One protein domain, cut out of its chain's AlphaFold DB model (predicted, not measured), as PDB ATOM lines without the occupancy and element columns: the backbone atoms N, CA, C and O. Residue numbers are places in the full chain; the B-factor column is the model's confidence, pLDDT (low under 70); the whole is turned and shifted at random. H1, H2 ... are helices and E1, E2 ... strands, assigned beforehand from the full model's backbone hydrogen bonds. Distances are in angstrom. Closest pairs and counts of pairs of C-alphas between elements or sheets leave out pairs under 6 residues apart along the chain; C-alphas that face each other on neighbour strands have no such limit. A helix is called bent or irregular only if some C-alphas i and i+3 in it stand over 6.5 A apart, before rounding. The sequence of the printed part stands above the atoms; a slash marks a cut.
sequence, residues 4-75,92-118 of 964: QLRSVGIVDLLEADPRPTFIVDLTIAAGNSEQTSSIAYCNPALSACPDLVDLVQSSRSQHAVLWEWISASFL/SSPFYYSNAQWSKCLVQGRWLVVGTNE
ATOM      1  N   GLN A   4      -6.191  19.108   0.591       62.69
ATOM      2  CA  GLN A   4      -6.889  19.721  -0.552       62.69
ATOM      3  C   GLN A   4      -5.929  20.152  -1.675       62.69
ATOM      4  O   GLN A   4      -6.266  20.044  -2.850       62.69
ATOM      5  N   LEU A   5      -4.702  20.575  -1.341       58.03
ATOM      6  CA  LEU A   5      -3.702  20.942  -2.350       58.03
ATOM      7  C   LEU A   5      -3.170  19.726  -3.138       58.03
ATOM      8  O   LEU A   5      -2.560  19.900  -4.185       58.03
ATOM      9  N   ARG A   6      -3.389  18.492  -2.654       65.62
ATOM     10  CA  ARG A   6      -2.995  17.256  -3.358       65.62
ATOM     11  C   ARG A   6      -4.017  16.783  -4.396       65.62
ATOM     12  O   ARG A   6      -3.695  15.877  -5.156       65.62
ATOM     13  N   SER A   7      -5.221  17.356  -4.415       68.62
ATOM     14  CA  SER A   7      -6.274  17.030  -5.391       68.62
ATOM     15  C   SER A   7      -6.366  18.010  -6.564       68.62
ATOM     16  O   SER A   7      -7.155  17.760  -7.466       68.62
ATOM     17  N   VAL A   8      -5.578  19.093  -6.571       73.38
ATOM     18  CA  VAL A   8      -5.533  20.052  -7.688       73.38
ATOM     19  C   VAL A   8      -4.738  19.448  -8.848       73.38
ATOM     20  O   VAL A   8      -3.562  19.105  -8.697       73.38
ATOM     21  N   GLY A   9      -5.386  19.302  -9.999       80.50
ATOM     22  CA  GLY A   9      -4.797  18.811 -11.237       80.50
ATOM     23  C   GLY A   9      -4.021  19.884 -12.006       80.50
ATOM     24  O   GLY A   9      -4.140  21.086 -11.770       80.50
ATOM     25  N   ILE A  10      -3.228  19.444 -12.988       83.31
ATOM     26  CA  ILE A  10      -2.511  20.364 -13.884       83.31
ATOM     27  C   ILE A  10      -3.453  21.131 -14.824       83.31
ATOM     28  O   ILE A  10      -3.124  22.238 -15.236       83.31
ATOM     29  N   VAL A  11      -4.625  20.568 -15.143       86.44
ATOM     30  CA  VAL A  11      -5.644  21.241 -15.964       86.44
ATOM     31  C   VAL A  11      -6.253  22.402 -15.182       86.44
ATOM     32  O   VAL A  11      -6.193  23.524 -15.666       86.44
ATOM     33  N   ASP A  12      -6.700  22.164 -13.946       83.38
ATOM     34  CA  ASP A  12      -7.258  23.172 -13.032       83.38
ATOM     35  C   ASP A  12      -6.306  24.373 -12.849       83.38
ATOM     36  O   ASP A  12      -6.723  25.531 -12.827       83.38
ATOM     37  N   LEU A  13      -4.998  24.102 -12.754       83.31
ATOM     38  CA  LEU A  13      -3.963  25.134 -12.645       83.31
ATOM     39  C   LEU A  13      -3.760  25.915 -13.956       83.31
ATOM     40  O   LEU A  13      -3.461  27.106 -13.910       83.31
ATOM     41  N   LEU A  14      -3.923  25.269 -15.115       85.19
ATOM     42  CA  LEU A  14      -3.761  25.895 -16.431       85.19
ATOM     43  C   LEU A  14      -5.027  26.602 -16.937       85.19
ATOM     44  O   LEU A  14      -4.895  27.548 -17.709       85.19
ATOM     45  N   GLU A  15      -6.228  26.203 -16.500       84.62
ATOM     46  CA  GLU A  15      -7.466  26.982 -16.685       84.62
ATOM     47  C   GLU A  15      -7.345  28.384 -16.073       84.62
ATOM     48  O   GLU A  15      -7.831  29.353 -16.654       84.62
ATOM     49  N   ALA A  16      -6.647  28.493 -14.937       77.31
ATOM     50  CA  ALA A  16      -6.382  29.748 -14.239       77.31
ATOM     51  C   ALA A  16      -5.096  30.479 -14.691       77.31
ATOM     52  O   ALA A  16      -4.840  31.587 -14.213       77.31
ATOM     53  N   ASP A  17      -4.278  29.904 -15.582       82.06
ATOM     54  CA  ASP A  17      -3.068  30.566 -16.089       82.06
ATOM     55  C   ASP A  17      -3.444  31.582 -17.189       82.06
ATOM     56  O   ASP A  17      -3.962  31.182 -18.236       82.06
ATOM     57  N   PRO A  18      -3.186  32.892 -17.006       79.69
ATOM     58  CA  PRO A  18      -3.560  33.919 -17.980       79.69
ATOM     59  C   PRO A  18      -2.699  33.905 -19.254       79.69
ATOM     60  O   PRO A  18      -2.917  34.727 -20.141       79.69
ATOM     61  N   ARG A  19      -1.696  33.024 -19.353       84.69
ATOM     62  CA  ARG A  19      -0.785  32.936 -20.501       84.69
ATOM     63  C   ARG A  19      -1.269  31.900 -21.519       84.69
ATOM     64  O   ARG A  19      -1.613  30.788 -21.104       84.69
ATOM     65  N   PRO A  20      -1.227  32.184 -22.834       89.62
ATOM     66  CA  PRO A  20      -1.538  31.198 -23.867       89.62
ATOM     67  C   PRO A  20      -0.675  29.934 -23.728       89.62
ATOM     68  O   PRO A  20       0.541  29.976 -23.924       89.62
ATOM     69  N   THR A  21      -1.306  28.817 -23.352       90.88
ATOM     70  CA  THR A  21      -0.626  27.563 -22.992       90.88
ATOM     71  C   THR A  21      -1.384  26.340 -23.515       90.88
ATOM     72  O   THR A  21      -2.610  26.260 -23.418       90.88
ATOM     73  N   PHE A  22      -0.650  25.354 -24.034       91.00
ATOM     74  CA  PHE A  22      -1.173  24.050 -24.446       91.00
ATOM     75  C   PHE A  22      -0.330  22.887 -23.906       91.00
ATOM     76  O   PHE A  22       0.812  23.060 -23.479       91.00
ATOM     77  N   ILE A  23      -0.901  21.683 -23.919       89.38
ATOM     78  CA  ILE A  23      -0.221  20.429 -23.570       89.38
ATOM     79  C   ILE A  23      -0.130  19.557 -24.820       89.38
ATOM     80  O   ILE A  23      -1.128  19.360 -25.512       89.38
ATOM     81  N   VAL A  24       1.047  18.988 -25.080       86.44
ATOM     82  CA  VAL A  24       1.272  17.954 -26.099       86.44
ATOM     83  C   VAL A  24       1.430  16.593 -25.415       86.44
ATOM     84  O   VAL A  24       2.185  16.477 -24.446       86.44
ATOM     85  N   ASP A  25       0.740  15.565 -25.917       83.06
ATOM     86  CA  ASP A  25       0.976  14.172 -25.519       83.06
ATOM     87  C   ASP A  25       2.155  13.585 -26.309       83.06
ATOM     88  O   ASP A  25       2.274  13.760 -27.526       83.06
ATOM     89  N   LEU A  26       3.030  12.874 -25.601       70.81
ATOM     90  CA  LEU A  26       4.249  12.265 -26.133       70.81
ATOM     91  C   LEU A  26       4.096  10.753 -26.390       70.81
ATOM     92  O   LEU A  26       5.094  10.048 -26.537       70.81
ATOM     93  N   THR A  27       2.866  10.224 -26.429       62.62
ATOM     94  CA  THR A  27       2.610   8.801 -26.714       62.62
ATOM     95  C   THR A  27       3.206   8.359 -28.048       62.62
ATOM     96  O   THR A  27       2.742   8.753 -29.118       62.62
ATOM     97  N   ILE A  28       4.195   7.468 -27.980       54.22
ATOM     98  CA  ILE A  28       4.795   6.824 -29.149       54.22
ATOM     99  C   ILE A  28       3.769   5.862 -29.760       54.22
ATOM    100  O   ILE A  28       3.441   4.833 -29.167       54.22
ATOM    101  N   ALA A  29       3.290   6.175 -30.965       44.34
ATOM    102  CA  ALA A  29       2.501   5.243 -31.761       44.34
ATOM    103  C   ALA A  29       3.358   4.016 -32.122       44.34
ATOM    104  O   ALA A  29       4.403   4.133 -32.763       44.34
ATOM    105  N   ALA A  30       2.928   2.828 -31.694       39.75
ATOM    106  CA  ALA A  30       3.652   1.576 -31.905       39.75
ATOM    107  C   ALA A  30       3.436   1.021 -33.329       39.75
ATOM    108  O   ALA A  30       2.827  -0.031 -33.514       39.75
ATOM    109  N   GLY A  31       3.933   1.741 -34.338       43.84
ATOM    110  CA  GLY A  31       3.908   1.326 -35.741       43.84
ATOM    111  C   GLY A  31       3.747   2.496 -36.713       43.84
ATOM    112  O   GLY A  31       2.915   3.371 -36.502       43.84
ATOM    113  N   ASN A  32       4.502   2.439 -37.815       36.00
ATOM    114  CA  ASN A  32       4.597   3.432 -38.897       36.00
ATOM    115  C   ASN A  32       5.252   4.779 -38.523       36.00
ATOM    116  O   ASN A  32       5.392   5.152 -37.362       36.00
ATOM    117  N   SER A  33       5.792   5.451 -39.543       42.47
ATOM    118  CA  SER A  33       6.961   6.334 -39.426       42.47
ATOM    119  C   SER A  33       6.658   7.837 -39.371       42.47
ATOM    120  O   SER A  33       7.486   8.635 -39.799       42.47
ATOM    121  N   GLU A  34       5.501   8.233 -38.840       45.59
ATOM    122  CA  GLU A  34       5.152   9.642 -38.609       45.59
ATOM    123  C   GLU A  34       4.716   9.834 -37.150       45.59
ATOM    124  O   GLU A  34       3.646   9.395 -36.736       45.59
ATOM    125  N   GLN A  35       5.563  10.479 -36.340       47.50
ATOM    126  CA  GLN A  35       5.261  10.763 -34.933       47.50
ATOM    127  C   GLN A  35       4.297  11.952 -34.821       47.50
ATOM    128  O   GLN A  35       4.700  13.112 -34.728       47.50
ATOM    129  N   THR A  36       2.997  11.665 -34.817       50.62
ATOM    130  CA  THR A  36       1.937  12.671 -34.672       50.62
ATOM    131  C   THR A  36       1.746  13.089 -33.208       50.62
ATOM    132  O   THR A  36       0.761  12.707 -32.579       50.62
ATOM    133  N   SER A  37       2.666  13.884 -32.648       63.72
ATOM    134  CA  SER A  37       2.528  14.451 -31.291       63.72
ATOM    135  C   SER A  37       1.234  15.267 -31.209       63.72
ATOM    136  O   SER A  37       1.123  16.302 -31.872       63.72
ATOM    137  N   SER A  38       0.224  14.794 -30.485       71.81
ATOM    138  CA  SER A  38      -1.112  15.401 -30.460       71.81
ATOM    139  C   SER A  38      -1.207  16.486 -29.391       71.81
ATOM    140  O   SER A  38      -0.634  16.368 -28.311       71.81
ATOM    141  N   ILE A  39      -1.947  17.557 -29.680       83.06
ATOM    142  CA  ILE A  39      -2.312  18.543 -28.660       83.06
ATOM    143  C   ILE A  39      -3.426  17.914 -27.820       83.06
ATOM    144  O   ILE A  39      -4.470  17.546 -28.355       83.06
ATOM    145  N   ALA A  40      -3.175  17.750 -26.526       83.12
ATOM    146  CA  ALA A  40      -4.081  17.110 -25.577       83.12
ATOM    147  C   ALA A  40      -4.997  18.113 -24.859       83.12
ATOM    148  O   ALA A  40      -6.083  17.748 -24.419       83.12
ATOM    149  N   TYR A  41      -4.555  19.368 -24.728       88.31
ATOM    150  CA  TYR A  41      -5.289  20.434 -24.047       88.31
ATOM    151  C   TYR A  41      -4.805  21.813 -24.513       88.31
ATOM    152  O   TYR A  41      -3.608  21.993 -24.734       88.31
ATOM    153  N   CYS A  42      -5.716  22.782 -24.596       89.50
ATOM    154  CA  CYS A  42      -5.438  24.208 -24.784       89.50
ATOM    155  C   CYS A  42      -6.169  24.977 -23.682       89.50
ATOM    156  O   CYS A  42      -7.344  24.703 -23.446       89.50
ATOM    157  N   ASN A  43      -5.515  25.938 -23.031       89.81
ATOM    158  CA  ASN A  43      -6.164  26.714 -21.977       89.81
ATOM    159  C   ASN A  43      -7.071  27.841 -22.530       89.81
ATOM    160  O   ASN A  43      -7.012  28.162 -23.727       89.81
ATOM    161  N   PRO A  44      -7.918  28.467 -21.685       88.12
ATOM    162  CA  PRO A  44      -8.795  29.557 -22.112       88.12
ATOM    163  C   PRO A  44      -8.030  30.754 -22.689       88.12
ATOM    164  O   PRO A  44      -8.475  31.334 -23.677       88.12
ATOM    165  N   ALA A  45      -6.857  31.080 -22.135       84.56
ATOM    166  CA  ALA A  45      -6.016  32.175 -22.619       84.56
ATOM    167  C   ALA A  45      -5.523  31.951 -24.060       84.56
ATOM    168  O   ALA A  45      -5.599  32.863 -24.876       84.56
ATOM    169  N   LEU A  46      -5.090  30.733 -24.412       84.38
ATOM    170  CA  LEU A  46      -4.739  30.402 -25.797       84.38
ATOM    171  C   LEU A  46      -5.965  30.439 -26.706       84.38
ATOM    172  O   LEU A  46      -5.907  30.999 -27.794       84.38
ATOM    173  N   SER A  47      -7.085  29.892 -26.234       84.12
ATOM    174  CA  SER A  47      -8.348  29.846 -26.982       84.12
ATOM    175  C   SER A  47      -8.920  31.240 -27.292       84.12
ATOM    176  O   SER A  47      -9.697  31.384 -28.233       84.12
ATOM    177  N   ALA A  48      -8.518  32.269 -26.537       79.31
ATOM    178  CA  ALA A  48      -8.884  33.668 -26.753       79.31
ATOM    179  C   ALA A  48      -8.001  34.411 -27.782       79.31
ATOM    180  O   ALA A  48      -8.305  35.557 -28.113       79.31
ATOM    181  N   CYS A  49      -6.937  33.787 -28.306       79.81
ATOM    182  CA  CYS A  49      -5.964  34.406 -29.214       79.81
ATOM    183  C   CYS A  49      -5.946  33.704 -30.591       79.81
ATOM    184  O   CYS A  49      -5.113  32.817 -30.797       79.81
ATOM    185  N   PRO A  50      -6.810  34.089 -31.557       76.31
ATOM    186  CA  PRO A  50      -6.956  33.393 -32.841       76.31
ATOM    187  C   PRO A  50      -5.643  33.168 -33.600       76.31
ATOM    188  O   PRO A  50      -5.407  32.064 -34.079       76.31
ATOM    189  N   ASP A  51      -4.756  34.167 -33.632       73.75
ATOM    190  CA  ASP A  51      -3.459  34.090 -34.322       73.75
ATOM    191  C   ASP A  51      -2.537  33.003 -33.737       73.75
ATOM    192  O   ASP A  51      -1.771  32.364 -34.461       73.75
ATOM    193  N   LEU A  52      -2.609  32.769 -32.419       78.12
ATOM    194  CA  LEU A  52      -1.855  31.711 -31.741       78.12
ATOM    195  C   LEU A  52      -2.545  30.350 -31.872       78.12
ATOM    196  O   LEU A  52      -1.856  29.335 -31.958       78.12
ATOM    197  N   VAL A  53      -3.881  30.314 -31.929       79.25
ATOM    198  CA  VAL A  53      -4.637  29.087 -32.228       79.25
ATOM    199  C   VAL A  53      -4.320  28.599 -33.641       79.25
ATOM    200  O   VAL A  53      -3.971  27.432 -33.797       79.25
ATOM    201  N   ASP A  54      -4.357  29.471 -34.651       77.88
ATOM    202  CA  ASP A  54      -4.040  29.108 -36.039       77.88
ATOM    203  C   ASP A  54      -2.570  28.691 -36.188       77.88
ATOM    204  O   ASP A  54      -2.275  27.638 -36.746       77.88
ATOM    205  N   LEU A  55      -1.624  29.405 -35.569       77.88
ATOM    206  CA  LEU A  55      -0.207  29.008 -35.547       77.88
ATOM    207  C   LEU A  55       0.040  27.617 -34.917       77.88
ATOM    208  O   LEU A  55       1.003  26.931 -35.275       77.88
ATOM    209  N   VAL A  56      -0.824  27.185 -33.995       76.44
ATOM    210  CA  VAL A  56      -0.743  25.885 -33.302       76.44
ATOM    211  C   VAL A  56      -1.570  24.784 -33.995       76.44
ATOM    212  O   VAL A  56      -1.219  23.608 -33.881       76.44
ATOM    213  N   GLN A  57      -2.632  25.128 -34.733       71.06
ATOM    214  CA  GLN A  57      -3.543  24.174 -35.394       71.06
ATOM    215  C   GLN A  57      -3.335  24.028 -36.913       71.06
ATOM    216  O   GLN A  57      -3.741  23.013 -37.482       71.06
ATOM    217  N   SER A  58      -2.702  25.004 -37.568       67.81
ATOM    218  CA  SER A  58      -2.377  24.980 -38.999       67.81
ATOM    219  C   SER A  58      -1.350  23.896 -39.357       67.81
ATOM    220  O   SER A  58      -0.811  23.172 -38.510       67.81
ATOM    221  N   SER A  59      -1.093  23.727 -40.658       58.16
ATOM    222  CA  SER A  59      -0.240  22.645 -41.143       58.16
ATOM    223  C   SER A  59       1.184  22.772 -40.599       58.16
ATOM    224  O   SER A  59       1.880  23.757 -40.849       58.16
ATOM    225  N   ARG A  60       1.660  21.729 -39.907       65.06
ATOM    226  CA  ARG A  60       2.969  21.713 -39.222       65.06
ATOM    227  C   ARG A  60       4.155  22.001 -40.147       65.06
ATOM    228  O   ARG A  60       5.196  22.433 -39.667       65.06
ATOM    229  N   SER A  61       3.996  21.814 -41.459       60.09
ATOM    230  CA  SER A  61       4.994  22.182 -42.468       60.09
ATOM    231  C   SER A  61       5.201  23.696 -42.619       60.09
ATOM    232  O   SER A  61       6.294  24.110 -42.997       60.09
ATOM    233  N   GLN A  62       4.209  24.534 -42.295       67.00
ATOM    234  CA  GLN A  62       4.333  26.000 -42.312       67.00
ATOM    235  C   GLN A  62       5.092  26.522 -41.081       67.00
ATOM    236  O   GLN A  62       5.907  27.437 -41.196       67.00
ATOM    237  N   HIS A  63       4.895  25.890 -39.920       78.00
ATOM    238  CA  HIS A  63       5.558  26.238 -38.656       78.00
ATOM    239  C   HIS A  63       6.616  25.209 -38.223       78.00
ATOM    240  O   HIS A  63       6.838  24.991 -37.031       78.00
ATOM    241  N   ALA A  64       7.299  24.600 -39.201       70.56
ATOM    242  CA  ALA A  64       8.240  23.501 -38.985       70.56
ATOM    243  C   ALA A  64       9.296  23.808 -37.910       70.56
ATOM    244  O   ALA A  64       9.536  22.971 -37.056       70.56
ATOM    245  N   VAL A  65       9.850  25.027 -37.867       76.19
ATOM    246  CA  VAL A  65      10.892  25.414 -36.892       76.19
ATOM    247  C   VAL A  65      10.392  25.376 -35.436       76.19
ATOM    248  O   VAL A  65      11.138  24.993 -34.537       76.19
ATOM    249  N   LEU A  66       9.126  25.736 -35.185       81.19
ATOM    250  CA  LEU A  66       8.529  25.635 -33.847       81.19
ATOM    251  C   LEU A  66       8.274  24.171 -33.477       81.19
ATOM    252  O   LEU A  66       8.600  23.752 -32.367       81.19
ATOM    253  N   TRP A  67       7.743  23.378 -34.410       79.44
ATOM    254  CA  TRP A  67       7.491  21.954 -34.182       79.44
ATOM    255  C   TRP A  67       8.781  21.120 -34.092       79.44
ATOM    256  O   TRP A  67       8.816  20.157 -33.328       79.44
ATOM    257  N   GLU A  68       9.864  21.517 -34.761       75.06
ATOM    258  CA  GLU A  68      11.226  21.002 -34.568       75.06
ATOM    259  C   GLU A  68      11.762  21.363 -33.178       75.06
ATOM    260  O   GLU A  68      12.237  20.477 -32.475       75.06
ATOM    261  N   TRP A  69      11.632  22.612 -32.710       82.44
ATOM    262  CA  TRP A  69      12.047  22.962 -31.341       82.44
ATOM    263  C   TRP A  69      11.232  22.217 -30.273       82.44
ATOM    264  O   TRP A  69      11.799  21.749 -29.281       82.44
ATOM    265  N   ILE A  70       9.922  22.044 -30.472       78.19
ATOM    266  CA  ILE A  70       9.072  21.206 -29.612       78.19
ATOM    267  C   ILE A  70       9.591  19.757 -29.624       78.19
ATOM    268  O   ILE A  70       9.872  19.202 -28.558       78.19
ATOM    269  N   SER A  71       9.789  19.169 -30.811       70.00
ATOM    270  CA  SER A  71      10.170  17.758 -30.989       70.00
ATOM    271  C   SER A  71      11.644  17.427 -30.723       70.00
ATOM    272  O   SER A  71      11.964  16.268 -30.470       70.00
ATOM    273  N   ALA A  72      12.547  18.410 -30.656       66.00
ATOM    274  CA  ALA A  72      13.970  18.194 -30.366       66.00
ATOM    275  C   ALA A  72      14.223  17.476 -29.022       66.00
ATOM    276  O   ALA A  72      15.245  16.816 -28.851       66.00
ATOM    277  N   SER A  73      13.278  17.559 -28.081       57.72
ATOM    278  CA  SER A  73      13.327  16.854 -26.790       57.72
ATOM    279  C   SER A  73      12.882  15.380 -26.845       57.72
ATOM    280  O   SER A  73      12.843  14.736 -25.802       57.72
ATOM    281  N   PHE A  74      12.516  14.847 -28.019       55.47
ATOM    282  CA  PHE A  74      11.937  13.501 -28.173       55.47
ATOM    283  C   PHE A  74      12.984  12.438 -28.568       55.47
ATOM    284  O   PHE A  74      12.700  11.242 -28.506       55.47
ATOM    285  N   LEU A  75      14.182  12.844 -29.005       48.38
ATOM    286  CA  LEU A  75      15.215  11.923 -29.486       48.38
ATOM    287  C   LEU A  75      16.090  11.393 -28.334       48.38
ATOM    288  O   LEU A  75      16.686  12.192 -27.610       48.38
ATOM    289  N   SER A  92      15.149  24.074 -20.886       49.69
ATOM    290  CA  SER A  92      14.526  25.285 -20.351       49.69
ATOM    291  C   SER A  92      14.895  26.582 -21.092       49.69
ATOM    292  O   SER A  92      14.466  27.651 -20.656       49.69
ATOM    293  N   SER A  93      15.687  26.544 -22.174       56.09
ATOM    294  CA  SER A  93      16.016  27.756 -22.943       56.09
ATOM    295  C   SER A  93      14.758  28.357 -23.614       56.09
ATOM    296  O   SER A  93      13.996  27.629 -24.260       56.09
ATOM    297  N   PRO A  94      14.487  29.672 -23.460       61.88
ATOM    298  CA  PRO A  94      13.321  30.305 -24.071       61.88
ATOM    299  C   PRO A  94      13.522  30.493 -25.578       61.88
ATOM    300  O   PRO A  94      14.551  31.001 -26.026       61.88
ATOM    301  N   PHE A  95      12.511  30.126 -26.362       77.62
ATOM    302  CA  PHE A  95      12.562  30.111 -27.822       77.62
ATOM    303  C   PHE A  95      11.695  31.224 -28.415       77.62
ATOM    304  O   PHE A  95      10.507  31.324 -28.124       77.62
ATOM    305  N   TYR A  96      12.273  32.081 -29.256       75.25
ATOM    306  CA  TYR A  96      11.557  33.217 -29.845       75.25
ATOM    307  C   TYR A  96      11.026  32.870 -31.239       75.25
ATOM    308  O   TYR A  96      11.804  32.678 -32.174       75.25
ATOM    309  N   TYR A  97       9.699  32.835 -31.398       78.75
ATOM    310  CA  TYR A  97       9.051  32.530 -32.676       78.75
ATOM    311  C   TYR A  97       7.708  33.255 -32.805       78.75
ATOM    312  O   TYR A  97       6.940  33.329 -31.849       78.75
ATOM    313  N   SER A  98       7.432  33.796 -33.997       73.12
ATOM    314  CA  SER A  98       6.223  34.576 -34.318       73.12
ATOM    315  C   SER A  98       5.875  35.666 -33.284       73.12
ATOM    316  O   SER A  98       4.767  35.734 -32.765       73.12
ATOM    317  N   ASN A  99       6.857  36.511 -32.950       66.56
ATOM    318  CA  ASN A  99       6.760  37.597 -31.957       66.56
ATOM    319  C   ASN A  99       6.413  37.183 -30.507       66.56
ATOM    320  O   ASN A  99       6.279  38.067 -29.662       66.56
ATOM    321  N   ALA A 100       6.340  35.886 -30.196       72.94
ATOM    322  CA  ALA A 100       6.134  35.364 -28.846       72.94
ATOM    323  C   ALA A 100       7.408  34.709 -28.280       72.94
ATOM    324  O   ALA A 100       8.240  34.171 -29.022       72.94
ATOM    325  N   GLN A 101       7.549  34.743 -26.950       82.38
ATOM    326  CA  GLN A 101       8.590  34.014 -26.222       82.38
ATOM    327  C   GLN A 101       8.005  32.694 -25.711       82.38
ATOM    328  O   GLN A 101       7.230  32.677 -24.755       82.38
ATOM    329  N   TRP A 102       8.376  31.593 -26.357       84.62
ATOM    330  CA  TRP A 102       7.930  30.243 -26.034       84.62
ATOM    331  C   TRP A 102       8.783  29.629 -24.927       84.62
ATOM    332  O   TRP A 102      10.012  29.729 -24.920       84.62
ATOM    333  N   SER A 103       8.115  28.939 -24.011       83.75
ATOM    334  CA  SER A 103       8.716  28.127 -22.956       83.75
ATOM    335  C   SER A 103       8.064  26.744 -22.949       83.75
ATOM    336  O   SER A 103       6.904  26.607 -23.343       83.75
ATOM    337  N   LYS A 104       8.805  25.709 -22.540       86.62
ATOM    338  CA  LYS A 104       8.283  24.340 -22.435       86.62
ATOM    339  C   LYS A 104       8.756  23.643 -21.163       86.62
ATOM    340  O   LYS A 104       9.870  23.878 -20.702       86.62
ATOM    341  N   CYS A 105       7.917  22.777 -20.605       82.94
ATOM    342  CA  CYS A 105       8.211  21.990 -19.410       82.94
ATOM    343  C   CYS A 105       7.683  20.559 -19.569       82.94
ATOM    344  O   CYS A 105       6.541  20.356 -19.987       82.94
ATOM    345  N   LEU A 106       8.512  19.564 -19.245       80.94
ATOM    346  CA  LEU A 106       8.161  18.148 -19.345       80.94
ATOM    347  C   LEU A 106       7.618  17.631 -18.008       80.94
ATOM    348  O   LEU A 106       8.359  17.479 -17.037       80.94
ATOM    349  N   VAL A 107       6.329  17.309 -17.976       79.88
ATOM    350  CA  VAL A 107       5.615  16.818 -16.796       79.88
ATOM    351  C   VAL A 107       5.468  15.298 -16.868       79.88
ATOM    352  O   VAL A 107       4.981  14.739 -17.855       79.88
ATOM    353  N   GLN A 108       5.919  14.616 -15.808       75.44
ATOM    354  CA  GLN A 108       5.867  13.151 -15.641       75.44
ATOM    355  C   GLN A 108       6.462  12.341 -16.817       75.44
ATOM    356  O   GLN A 108       6.106  11.186 -17.022       75.44
ATOM    357  N   GLY A 109       7.359  12.936 -17.613       68.94
ATOM    358  CA  GLY A 109       7.984  12.285 -18.771       68.94
ATOM    359  C   GLY A 109       7.061  12.032 -19.973       68.94
ATOM    360  O   GLY A 109       7.530  11.486 -20.966       68.94
ATOM    361  N   ARG A 110       5.779  12.429 -19.910       79.94
ATOM    362  CA  ARG A 110       4.777  12.195 -20.971       79.94
ATOM    363  C   ARG A 110       4.088  13.459 -21.481       79.94
ATOM    364  O   ARG A 110       3.689  13.484 -22.637       79.94
ATOM    365  N   TRP A 111       3.917  14.479 -20.648       83.31
ATOM    366  CA  TRP A 111       3.112  15.650 -20.997       83.31
ATOM    367  C   TRP A 111       4.022  16.857 -21.168       83.31
ATOM    368  O   TRP A 111       4.648  17.298 -20.205       83.31
ATOM    369  N   LEU A 112       4.123  17.389 -22.384       85.62
ATOM    370  CA  LEU A 112       4.910  18.591 -22.639       85.62
ATOM    371  C   LEU A 112       3.989  19.810 -22.589       85.62
ATOM    372  O   LEU A 112       3.208  20.040 -23.510       85.62
ATOM    373  N   VAL A 113       4.080  20.583 -21.510       87.44
ATOM    374  CA  VAL A 113       3.396  21.874 -21.383       87.44
ATOM    375  C   VAL A 113       4.201  22.904 -22.168       87.44
ATOM    376  O   VAL A 113       5.403  23.034 -21.939       87.44
ATOM    377  N   VAL A 114       3.561  23.621 -23.087       88.25
ATOM    378  CA  VAL A 114       4.167  24.642 -23.953       88.25
ATOM    379  C   VAL A 114       3.352  25.925 -23.822       88.25
ATOM    380  O   VAL A 114       2.148  25.909 -24.062       88.25
ATOM    381  N   GLY A 115       3.985  27.036 -23.441       87.44
ATOM    382  CA  GLY A 115       3.285  28.302 -23.209       87.44
ATOM    383  C   GLY A 115       4.105  29.537 -23.568       87.44
ATOM    384  O   GLY A 115       5.338  29.536 -23.457       87.44
ATOM    385  N   THR A 116       3.410  30.588 -24.005       85.00
ATOM    386  CA  THR A 116       4.000  31.878 -24.389       85.00
ATOM    387  C   THR A 116       3.906  32.905 -23.274       85.00
ATOM    388  O   THR A 116       2.849  33.055 -22.664       85.00
ATOM    389  N   ASN A 117       4.940  33.725 -23.119       71.56
ATOM    390  CA  ASN A 117       4.756  35.060 -22.557       71.56
ATOM    391  C   ASN A 117       4.434  36.045 -23.697       71.56
ATOM    392  O   ASN A 117       5.094  36.017 -24.742       71.56
ATOM    393  N   GLU A 118       3.454  36.930 -23.488       52.53
ATOM    394  CA  GLU A 118       3.280  38.122 -24.329       52.53
ATOM    395  C   GLU A 118       4.468  39.093 -24.157       52.53
ATOM    396  O   GLU A 118       5.267  38.965 -23.228       52.53
TER     397      GLU A 118
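AT A GLANCE: This is residues 4 to 75 and 92 to 118 of the 964 residues of the protein "Putative histidine kinase group protein" of Diaporthe ampelina (UniProt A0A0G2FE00). A strongly twisted wall of five antiparallel strands has H4 over one face and H1 on the opposite face, while H3 is beside the strands and little H2 grazes the sheet. The lead-in to H1 sticks out at residues 4 to 9, and a long loop, residues 26 to 37, joins E1 to E2. The printed part has 99 residues, with the order H1 E1 E2 H2 H3 H4 E3 E4 E5, and the sheet runs E2 E1 E5 E4 E3. The class is mixed, helices and strands; the whole is compact, with a radius of gyration of the C-alphas of 13.8 A and spans of 43 by 33 by 23 A.

IN THESE COORDINATES: H1 is residues 10 to 15, beginning at C-alpha 10 (-2.511, 20.364, -13.884). E1 is residues 21 to 25, 13.7 A long, and E2 is residues 38 to 42, 11.3 A. H2, residues 44 to 47, precedes H3, residues 50 to 57, which is 10.2 A long. H4, residues 64 to 74, is 15.2 A long and begins at C-alpha 64 (8.240, 23.501, -38.985); it is only just irregular, with C-alphas 70 and 73 6.7 A apart. After the cut come E3, residues 95 to 97, E4, residues 100 to 107, 22.1 A long, and E5, residues 111 to 117, 19.5 A long, ending at C-alpha 117 (4.756, 35.060, -22.557).

HOW THE PARTS SIT: E2 and E3 are the edge strands of the sheet. The hairpin E1 and E2 has N 23 and O 41 at 2.8 A. E1 and E5 are antiparallel at 159 degrees, with N 114 and O 22 at 2.8 A. E3, E4 and E5 form a meander, each strand the antiparallel neighbour of the one before; N 107 and O 111 are 2.8 A apart, and N 102 and O 95 are 2.8 A apart. H1 lies over E1 at a height over the sheet of 9.2 A, along the strands at 28 degrees on the local plane, only just short of slantwise; its closest C-alphas to E1 are those of Leu 14 and Thr 21, 7.5 A. H4, on the opposite face from H1, lies over E5 at a height over the sheet of 8.3 A, slantwise to the strands at 42 degrees on the local plane. H3 is on the sheet but over none of its strands. H2 and H3 touch only at the corner, and only just, with 3 pairs of C-alphas within 8 A; the closest are those of Ser 47 and Val 53, 6.5 A. Every O i to N i+4 pair is within hydrogen-bond range in H1 and H3, and 5 of 7 are in H4; H2 is too short for such a pair.

THE WHOLE: The C-alphas of Gln 4 and Gln 62 are the two farthest apart, 43.7 A. Residues 76 to 91 are not printed, and C-alphas 75 and 92 are 16.2 A apart across the cut. Of the links that are printed whole, E1 to E2 is long. The mean pLDDT of the printed part is 73.6, and 30 residues are under 70, among them residues 4 to 7, 27 to 37 and 58 to 62.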